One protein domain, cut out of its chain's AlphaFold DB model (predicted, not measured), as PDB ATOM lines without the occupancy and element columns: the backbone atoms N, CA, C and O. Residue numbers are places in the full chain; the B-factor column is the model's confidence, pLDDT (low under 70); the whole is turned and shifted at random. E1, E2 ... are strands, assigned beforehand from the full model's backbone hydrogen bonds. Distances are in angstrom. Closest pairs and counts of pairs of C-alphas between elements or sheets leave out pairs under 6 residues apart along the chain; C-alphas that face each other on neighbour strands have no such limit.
ATOM      1  N   LYS A  75     243.380 231.875 199.016       98.56
ATOM      2  CA  LYS A  75     242.190 231.644 198.193       98.56
ATOM      3  C   LYS A  75     241.123 232.672 198.550       98.56
ATOM      4  O   LYS A  75     240.870 232.890 199.736       98.56
ATOM      5  N   GLU A  76     240.491 233.280 197.556       97.75
ATOM      6  CA  GLU A  76     239.360 234.166 197.816       97.75
ATOM      7  C   GLU A  76     238.090 233.374 198.168       97.75
ATOM      8  O   GLU A  76     237.828 232.291 197.648       97.75
ATOM      9  N   ASN A  77     237.299 233.943 199.077       97.06
ATOM     10  CA  ASN A  77     235.938 233.519 199.390       97.06
ATOM     11  C   ASN A  77     235.075 234.783 199.428       97.06
ATOM     12  O   ASN A  77     234.986 235.448 200.464       97.06
ATOM     13  N   ARG A  78     234.585 235.202 198.262       94.94
ATOM     14  CA  ARG A  78     234.106 236.568 198.029       94.94
ATOM     15  C   ARG A  78     232.881 236.570 197.121       94.94
ATOM     16  O   ARG A  78     232.888 235.966 196.054       94.94
ATOM     17  N   HIS A  79     231.857 237.311 197.532       93.12
ATOM     18  CA  HIS A  79     230.666 237.570 196.725       93.12
ATOM     19  C   HIS A  79     230.973 238.505 195.541       93.12
ATOM     20  O   HIS A  79     231.908 239.313 195.631       93.12
ATOM     21  N   PRO A  80     230.182 238.444 194.455       87.62
ATOM     22  CA  PRO A  80     230.371 239.354 193.338       87.62
ATOM     23  C   PRO A  80     230.304 240.814 193.796       87.62
ATOM     24  O   PRO A  80     229.471 241.188 194.629       87.62
ATOM     25  N   GLN A  81     231.211 241.634 193.270       80.38
ATOM     26  CA  GLN A  81     231.263 243.058 193.581       80.38
ATOM     27  C   GLN A  81     230.437 243.867 192.582       80.38
ATOM     28  O   GLN A  81     230.373 243.564 191.392       80.38
ATOM     29  N   SER A  82     229.849 244.964 193.057       72.00
ATOM     30  CA  SER A  82     229.045 245.863 192.224       72.00
ATOM     31  C   SER A  82     229.865 246.714 191.252       72.00
ATOM     32  O   SER A  82     229.281 247.389 190.413       72.00
ATOM     33  N   LEU A  83     231.195 246.727 191.378       79.69
ATOM     34  CA  LEU A  83     232.068 247.582 190.567       79.69
ATOM     35  C   LEU A  83     232.102 247.135 189.099       79.69
ATOM     36  O   LEU A  83     232.039 247.978 188.210       79.69
ATOM     37  N   ASN A  84     232.113 245.819 188.863       87.44
ATOM     38  CA  ASN A  84     232.303 245.231 187.533       87.44
ATOM     39  C   ASN A  84     231.095 244.432 187.026       87.44
ATOM     40  O   ASN A  84     231.139 243.879 185.931       87.44
ATOM     41  N   ASN A  85     230.008 244.367 187.801       91.38
ATOM     42  CA  ASN A  85     228.865 243.490 187.521       91.38
ATOM     43  C   ASN A  85     229.276 242.012 187.330       91.38
ATOM     44  O   ASN A  85     228.695 241.305 186.505       91.38
ATOM     45  N   GLU A  86     230.277 241.566 188.101       93.62
ATOM     46  CA  GLU A  86     230.687 240.162 188.236       93.62
ATOM     47  C   GLU A  86     229.470 239.292 188.600       93.62
ATOM     48  O   GLU A  86     228.590 239.713 189.358       93.62
ATOM     49  N   LEU A  87     229.390 238.080 188.044       94.69
ATOM     50  CA  LEU A  87     228.267 237.155 188.285       94.69
ATOM     51  C   LEU A  87     228.657 235.986 189.191       94.69
ATOM     52  O   LEU A  87     227.789 235.285 189.719       94.69
ATOM     53  N   GLU A  88     229.952 235.752 189.320       95.88
ATOM     54  CA  GLU A  88     230.554 234.645 190.026       95.88
ATOM     55  C   GLU A  88     230.716 234.924 191.515       95.88
ATOM     56  O   GLU A  88     231.049 236.026 191.949       95.88
ATOM     57  N   ILE A  89     230.518 233.880 192.311       97.50
ATOM     58  CA  ILE A  89     231.041 233.834 193.669       97.50
ATOM     59  C   ILE A  89     232.407 233.146 193.640       97.50
ATOM     60  O   ILE A  89     232.541 232.025 193.138       97.50
ATOM     61  N   TYR A  90     233.423 233.809 194.187       98.00
ATOM     62  CA  TYR A  90     234.724 233.187 194.390       98.00
ATOM     63  C   TYR A  90     234.664 232.271 195.598       98.00
ATOM     64  O   TYR A  90     234.271 232.722 196.676       98.00
ATOM     65  N   ILE A  91     235.060 231.008 195.432       98.06
ATOM     66  CA  ILE A  91     235.084 230.033 196.527       98.06
ATOM     67  C   ILE A  91     236.398 229.237 196.552       98.06
ATOM     68  O   ILE A  91     236.942 228.908 195.494       98.06
ATOM     69  N   PRO A  92     236.892 228.838 197.742       98.31
ATOM     70  CA  PRO A  92     238.155 228.103 197.869       98.31
ATOM     71  C   PRO A  92     238.209 226.750 197.141       98.31
ATOM     72  O   PRO A  92     239.303 226.276 196.821       98.31
ATOM     73  N   ASP A  93     237.051 226.130 196.900       97.81
ATOM     74  CA  ASP A  93     236.926 224.817 196.255       97.81
ATOM     75  C   ASP A  93     237.219 224.863 194.746       97.81
ATOM     76  O   ASP A  93     237.578 223.845 194.161       97.81
ATOM     77  N   GLU A  94     237.109 226.038 194.116       98.56
ATOM     78  CA  GLU A  94     237.455 226.233 192.699       98.56
ATOM     79  C   GLU A  94     238.942 226.579 192.490       98.56
ATOM     80  O   GLU A  94     239.357 226.932 191.386       98.56
ATOM     81  N   VAL A  95     239.751 226.475 193.551       98.75
ATOM     82  CA  VAL A  95     241.204 226.666 193.521       98.75
ATOM     83  C   VAL A  95     241.894 225.381 193.957       98.75
ATOM     84  O   VAL A  95     241.832 225.003 195.133       98.75
ATOM     85  N   TYR A  96     242.604 224.728 193.048       98.62
ATOM     86  CA  TYR A  96     243.313 223.483 193.342       98.62
ATOM     87  C   TYR A  96     244.545 223.311 192.458       98.62
ATOM     88  O   TYR A  96     244.681 223.988 191.446       98.62
ATOM     89  N   ILE A  97     245.460 222.432 192.870       98.50
ATOM     90  CA  ILE A  97     246.597 222.034 192.040       98.50
ATOM     91  C   ILE A  97     246.260 220.702 191.375       98.50
ATOM     92  O   ILE A  97     245.840 219.763 192.052       98.50
ATOM     93  N   GLU A  98     246.449 220.627 190.064       97.75
ATOM     94  CA  GLU A  98     246.310 219.407 189.268       97.75
ATOM     95  C   GLU A  98     247.503 219.321 188.314       97.75
ATOM     96  O   GLU A  98     247.846 220.308 187.665       97.75
ATOM     97  N   ASP A  99     248.185 218.172 188.287       95.56
ATOM     98  CA  ASP A  99     249.336 217.903 187.411       95.56
ATOM     99  C   ASP A  99     250.410 219.013 187.396       95.56
ATOM    100  O   ASP A  99     250.919 219.409 186.347       95.56
ATOM    101  N   GLY A 100     250.754 219.537 188.579       96.19
ATOM    102  CA  GLY A 100     251.768 220.590 188.732       96.19
ATOM    103  C   GLY A 100     251.320 221.970 188.237       96.19
ATOM    104  O   GLY A 100     252.153 222.811 187.925       96.19
ATOM    105  N   THR A 101     250.011 222.199 188.100       97.69
ATOM    106  CA  THR A 101     249.442 223.462 187.615       97.69
ATOM    107  C   THR A 101     248.391 223.988 188.585       97.69
ATOM    108  O   THR A 101     247.524 223.241 189.043       97.69
ATOM    109  N   LEU A 102     248.422 225.294 188.867       98.69
ATOM    110  CA  LEU A 102     247.321 225.973 189.545       98.69
ATOM    111  C   LEU A 102     246.093 226.035 188.635       98.69
ATOM    112  O   LEU A 102     246.113 226.669 187.581       98.69
ATOM    113  N   ILE A 103     245.002 225.430 189.089       98.69
ATOM    114  CA  ILE A 103     243.697 225.493 188.445       98.69
ATOM    115  C   ILE A 103     242.824 226.504 189.182       98.69
ATOM    116  O   ILE A 103     242.522 226.348 190.367       98.69
ATOM    117  N   LEU A 104     242.402 227.532 188.445       98.69
ATOM    118  CA  LEU A 104     241.343 228.461 188.826       98.69
ATOM    119  C   LEU A 104     240.136 228.147 187.949       98.69
ATOM    120  O   LEU A 104     240.089 228.522 186.777       98.69
ATOM    121  N   ARG A 105     239.193 227.373 188.483       98.19
ATOM    122  CA  ARG A 105     238.054 226.898 187.700       98.19
ATOM    123  C   ARG A 105     236.914 227.903 187.768       98.19
ATOM    124  O   ARG A 105     236.521 228.312 188.851       98.19
ATOM    125  N   SER A 106     236.341 228.253 186.623       97.44
ATOM    126  CA  SER A 106     235.040 228.920 186.561       97.44
ATOM    127  C   SER A 106     234.000 227.929 186.059       97.44
ATOM    128  O   SER A 106     234.202 227.276 185.034       97.44
ATOM    129  N   GLU A 107     232.884 227.804 186.771       96.38
ATOM    130  CA  GLU A 107     231.850 226.816 186.471       96.38
ATOM    131  C   GLU A 107     230.455 227.438 186.567       96.38
ATOM    132  O   GLU A 107     230.151 228.218 187.470       96.38
ATOM    133  N   LYS A 108     229.563 227.065 185.643       96.19
ATOM    134  CA  LYS A 108     228.132 227.340 185.791       96.19
ATOM    135  C   LYS A 108     227.543 226.346 186.788       96.19
ATOM    136  O   LYS A 108     227.143 225.243 186.418       96.19
ATOM    137  N   LYS A 109     227.480 226.758 188.045       94.38
ATOM    138  CA  LYS A 109     227.099 225.925 189.179       94.38
ATOM    139  C   LYS A 109     226.269 226.742 190.152       94.38
ATOM    140  O   LYS A 109     226.678 227.817 190.578       94.38
ATOM    141  N   ASN A 110     225.106 226.207 190.522       96.06
ATOM    142  CA  ASN A 110     224.288 226.812 191.565       96.06
ATOM    143  C   ASN A 110     224.987 226.653 192.916       96.06
ATOM    144  O   ASN A 110     225.122 225.537 193.420       96.06
ATOM    145  N   TYR A 111     225.403 227.768 193.508       96.56
ATOM    146  CA  TYR A 111     226.054 227.799 194.810       96.56
ATOM    147  C   TYR A 111     225.545 228.998 195.606       96.56
ATOM    148  O   TYR A 111     225.717 230.139 195.194       96.56
ATOM    149  N   GLN A 112     224.878 228.741 196.736       94.56
ATOM    150  CA  GLN A 112     224.339 229.782 197.628       94.56
ATOM    151  C   GLN A 112     223.488 230.862 196.917       94.56
ATOM    152  O   GLN A 112     223.504 232.027 197.297       94.56
ATOM    153  N   GLY A 113     222.739 230.478 195.877       94.19
ATOM    154  CA  GLY A 113     221.895 231.397 195.099       94.19
ATOM    155  C   GLY A 113     222.602 232.109 193.938       94.19
ATOM    156  O   GLY A 113     221.940 232.818 193.183       94.19
ATOM    157  N   TYR A 114     223.904 231.887 193.748       95.00
ATOM    158  CA  TYR A 114     224.659 232.338 192.579       95.00
ATOM    159  C   TYR A 114     224.703 231.245 191.515       95.00
ATOM    160  O   TYR A 114     224.741 230.059 191.838       95.00
ATOM    161  N   ASN A 115     224.704 231.647 190.244       96.44
ATOM    162  CA  ASN A 115     224.677 230.725 189.102       96.44
ATOM    163  C   ASN A 115     226.074 230.315 188.610       96.44
ATOM    164  O   ASN A 115     226.179 229.448 187.740       96.44
ATOM    165  N   TYR A 116     227.119 230.973 189.114       97.19
ATOM    166  CA  TYR A 116     228.496 230.801 188.672       97.19
ATOM    167  C   TYR A 116     229.432 230.776 189.879       97.19
ATOM    168  O   TYR A 116     229.315 231.623 190.766       97.19
ATOM    169  N   THR A 117     230.360 229.825 189.901       97.94
ATOM    170  CA  THR A 117     231.479 229.780 190.848       97.94
ATOM    171  C   THR A 117     232.778 230.070 190.108       97.94
ATOM    172  O   THR A 117     232.881 229.804 188.907       97.94
ATOM    173  N   SER A 118     233.762 230.639 190.802       98.06
ATOM    174  CA  SER A 118     235.089 230.877 190.234       98.06
ATOM    175  C   SER A 118     236.206 230.723 191.265       98.06
ATOM    176  O   SER A 118     235.978 230.823 192.473       98.06
ATOM    177  N   GLY A 119     237.422 230.477 190.784       98.25
ATOM    178  CA  GLY A 119     238.640 230.442 191.585       98.25
ATOM    179  C   GLY A 119     239.420 231.751 191.472       98.25
ATOM    180  O   GLY A 119     239.562 232.303 190.385       98.25
ATOM    181  N   SER A 120     239.951 232.237 192.593       98.19
ATOM    182  CA  SER A 120     240.891 233.363 192.637       98.19
ATOM    183  C   SER A 120     241.881 233.172 193.781       98.19
ATOM    184  O   SER A 120     241.528 232.664 194.855       98.19
ATOM    185  N   VAL A 121     243.128 233.573 193.540       98.62
ATOM    186  CA  VAL A 121     244.185 233.622 194.548       98.62
ATOM    187  C   VAL A 121     244.814 235.004 194.592       98.62
ATOM    188  O   VAL A 121     244.998 235.652 193.567       98.62
ATOM    189  N   ILE A 122     245.188 235.435 195.793       97.81
ATOM    190  CA  ILE A 122     245.866 236.711 196.029       97.81
ATOM    191  C   ILE A 122     247.101 236.505 196.907       97.81
ATOM    192  O   ILE A 122     247.083 235.702 197.840       97.81
ATOM    193  N   SER A 123     248.160 237.274 196.663       97.69
ATOM    194  CA  SER A 123     249.385 237.310 197.485       97.69
ATOM    195  C   SER A 123     249.353 238.395 198.574       97.69
ATOM    196  O   SER A 123     250.375 238.748 199.169       97.69
ATOM    197  N   ARG A 124     248.158 238.935 198.848       95.12
ATOM    198  CA  ARG A 124     247.921 239.985 199.846       95.12
ATOM    199  C   ARG A 124     248.514 239.595 201.198       95.12
ATOM    200  O   ARG A 124     248.262 238.496 201.689       95.12
ATOM    201  N   ASP A 125     249.242 240.535 201.799       95.62
ATOM    202  CA  ASP A 125     249.895 240.403 203.109       95.62
ATOM    203  C   ASP A 125     250.977 239.302 203.170       95.62
ATOM    204  O   ASP A 125     251.427 238.945 204.257       95.62
ATOM    205  N   LYS A 126     251.420 238.785 202.012       96.81
ATOM    206  CA  LYS A 126     252.403 237.689 201.896       96.81
ATOM    207  C   LYS A 126     253.615 238.067 201.057       96.81
ATOM    208  O   LYS A 126     254.740 237.745 201.427       96.81
ATOM    209  N   PHE A 127     253.399 238.768 199.947       96.25
ATOM    210  CA  PHE A 127     254.469 239.211 199.061       96.25
ATOM    211  C   PHE A 127     254.231 240.641 198.584       96.25
ATOM    212  O   PHE A 127     253.140 240.988 198.133       96.25
ATOM    213  N   PHE A 128     255.277 241.461 198.664       95.38
ATOM    214  CA  PHE A 128     255.272 242.845 198.207       95.38
ATOM    215  C   PHE A 128     256.575 243.136 197.489       95.38
ATOM    216  O   PHE A 128     257.652 242.942 198.048       95.38
ATOM    217  N   GLN A 129     256.470 243.652 196.271       95.12
ATOM    218  CA  GLN A 129     257.627 243.963 195.455       95.12
ATOM    219  C   GLN A 129     257.427 245.318 194.791       95.12
ATOM    220  O   GLN A 129     256.444 245.554 194.090       95.12
ATOM    221  N   LYS A 130     258.378 246.222 195.023       93.62
ATOM    222  CA  LYS A 130     258.434 247.510 194.339       93.62
ATOM    223  C   LYS A 130     259.433 247.399 193.196       93.62
ATOM    224  O   LYS A 130     260.613 247.182 193.455       93.62
ATOM    225  N   TYR A 131     258.956 247.610 191.971       93.50
ATOM    226  CA  TYR A 131     259.701 247.383 190.726       93.50
ATOM    227  C   TYR A 131     260.095 245.924 190.517       93.50
ATOM    228  O   TYR A 131     260.237 245.157 191.462       93.50
ATOM    229  N   GLY A 132     260.319 245.552 189.267       93.81
ATOM    230  CA  GLY A 132     260.746 244.210 188.916       93.81
ATOM    231  C   GLY A 132     260.098 243.756 187.626       93.81
ATOM    232  O   GLY A 132     259.410 244.525 186.953       93.81
ATOM    233  N   TRP A 133     260.336 242.492 187.320       93.81
ATOM    234  CA  TRP A 133     259.689 241.784 186.237       93.81
ATOM    235  C   TRP A 133     258.673 240.814 186.830       93.81
ATOM    236  O   TRP A 133     259.012 240.041 187.724       93.81
ATOM    237  N   PHE A 134     257.435 240.883 186.350       94.62
ATOM    238  CA  PHE A 134     256.343 240.020 186.782       94.62
ATOM    239  C   PHE A 134     255.859 239.242 185.569       94.62
ATOM    240  O   PHE A 134     255.493 239.838 184.557       94.62
ATOM    241  N   GLU A 135     255.853 237.922 185.674       94.31
ATOM    242  CA  GLU A 135     255.431 237.040 184.596       94.31
ATOM    243  C   GLU A 135     254.588 235.897 185.132       94.31
ATOM    244  O   GLU A 135     254.763 235.453 186.267       94.31
ATOM    245  N   ILE A 136     253.686 235.412 184.284       95.88
ATOM    246  CA  ILE A 136     253.008 234.142 184.491       95.88
ATOM    247  C   ILE A 136     252.954 233.376 183.176       95.88
ATOM    248  O   ILE A 136     252.922 233.955 182.088       95.88
ATOM    249  N   ARG A 137     252.885 232.052 183.284       95.94
ATOM    250  CA  ARG A 137     252.595 231.163 182.163       95.94
ATOM    251  C   ARG A 137     251.245 230.508 182.410       95.94
ATOM    252  O   ARG A 137     251.121 229.675 183.300       95.94
TER     253      ARG A 137
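This is residues 75 to 137 of the 166 residues of the protein "Glycosyl hydrolase family 16" of Candidatus Methanoperedens sp. BLZ1 (UniProt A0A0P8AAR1). There is little regular structure: a loop-rich body holds two small strand pairs, the hairpin E2 and E3 and the parallel pair E1 and E4, and residues 124 to 136 stick out from it as a free arm. The 63 printed residues include four named strands, E1 to E4 in chain order, and no named helix; the class is all strand, with 14 residues in named elements. The whole is loose, with a radius of gyration of the C-alphas of 13.9 A and spans of 41 by 33 by 19 A.

E2, residues 95 to 98, and E3, residues 101 to 104, form an antiparallel hairpin at 150 degrees; N 103 and O 96 are 2.8 A apart, within hydrogen-bond range. E1, residues 88 to 90, and E4, residues 116 to 118, are parallel at 35 degrees, with N 89 and O 116 at 3.0 A. The closest C-alphas of E3 and E4, Leu 104 and Ser 118, are 6.9 A apart. E1 and E3 are apart.

E2 spans 9.8 A and E3 9.6 A; E1 spans 6.2 A from C-alpha 88 at (230.554, 234.645, 190.026), and E4 6.8 A to C-alpha 118 at (235.089, 230.877, 190.234).

The farthest C-alphas, Gly 113 and Gly 132, are 41.4 A apart. The printed part has no cut; the link E3 to E4 is long. No printed residue is under 70 in pLDDT.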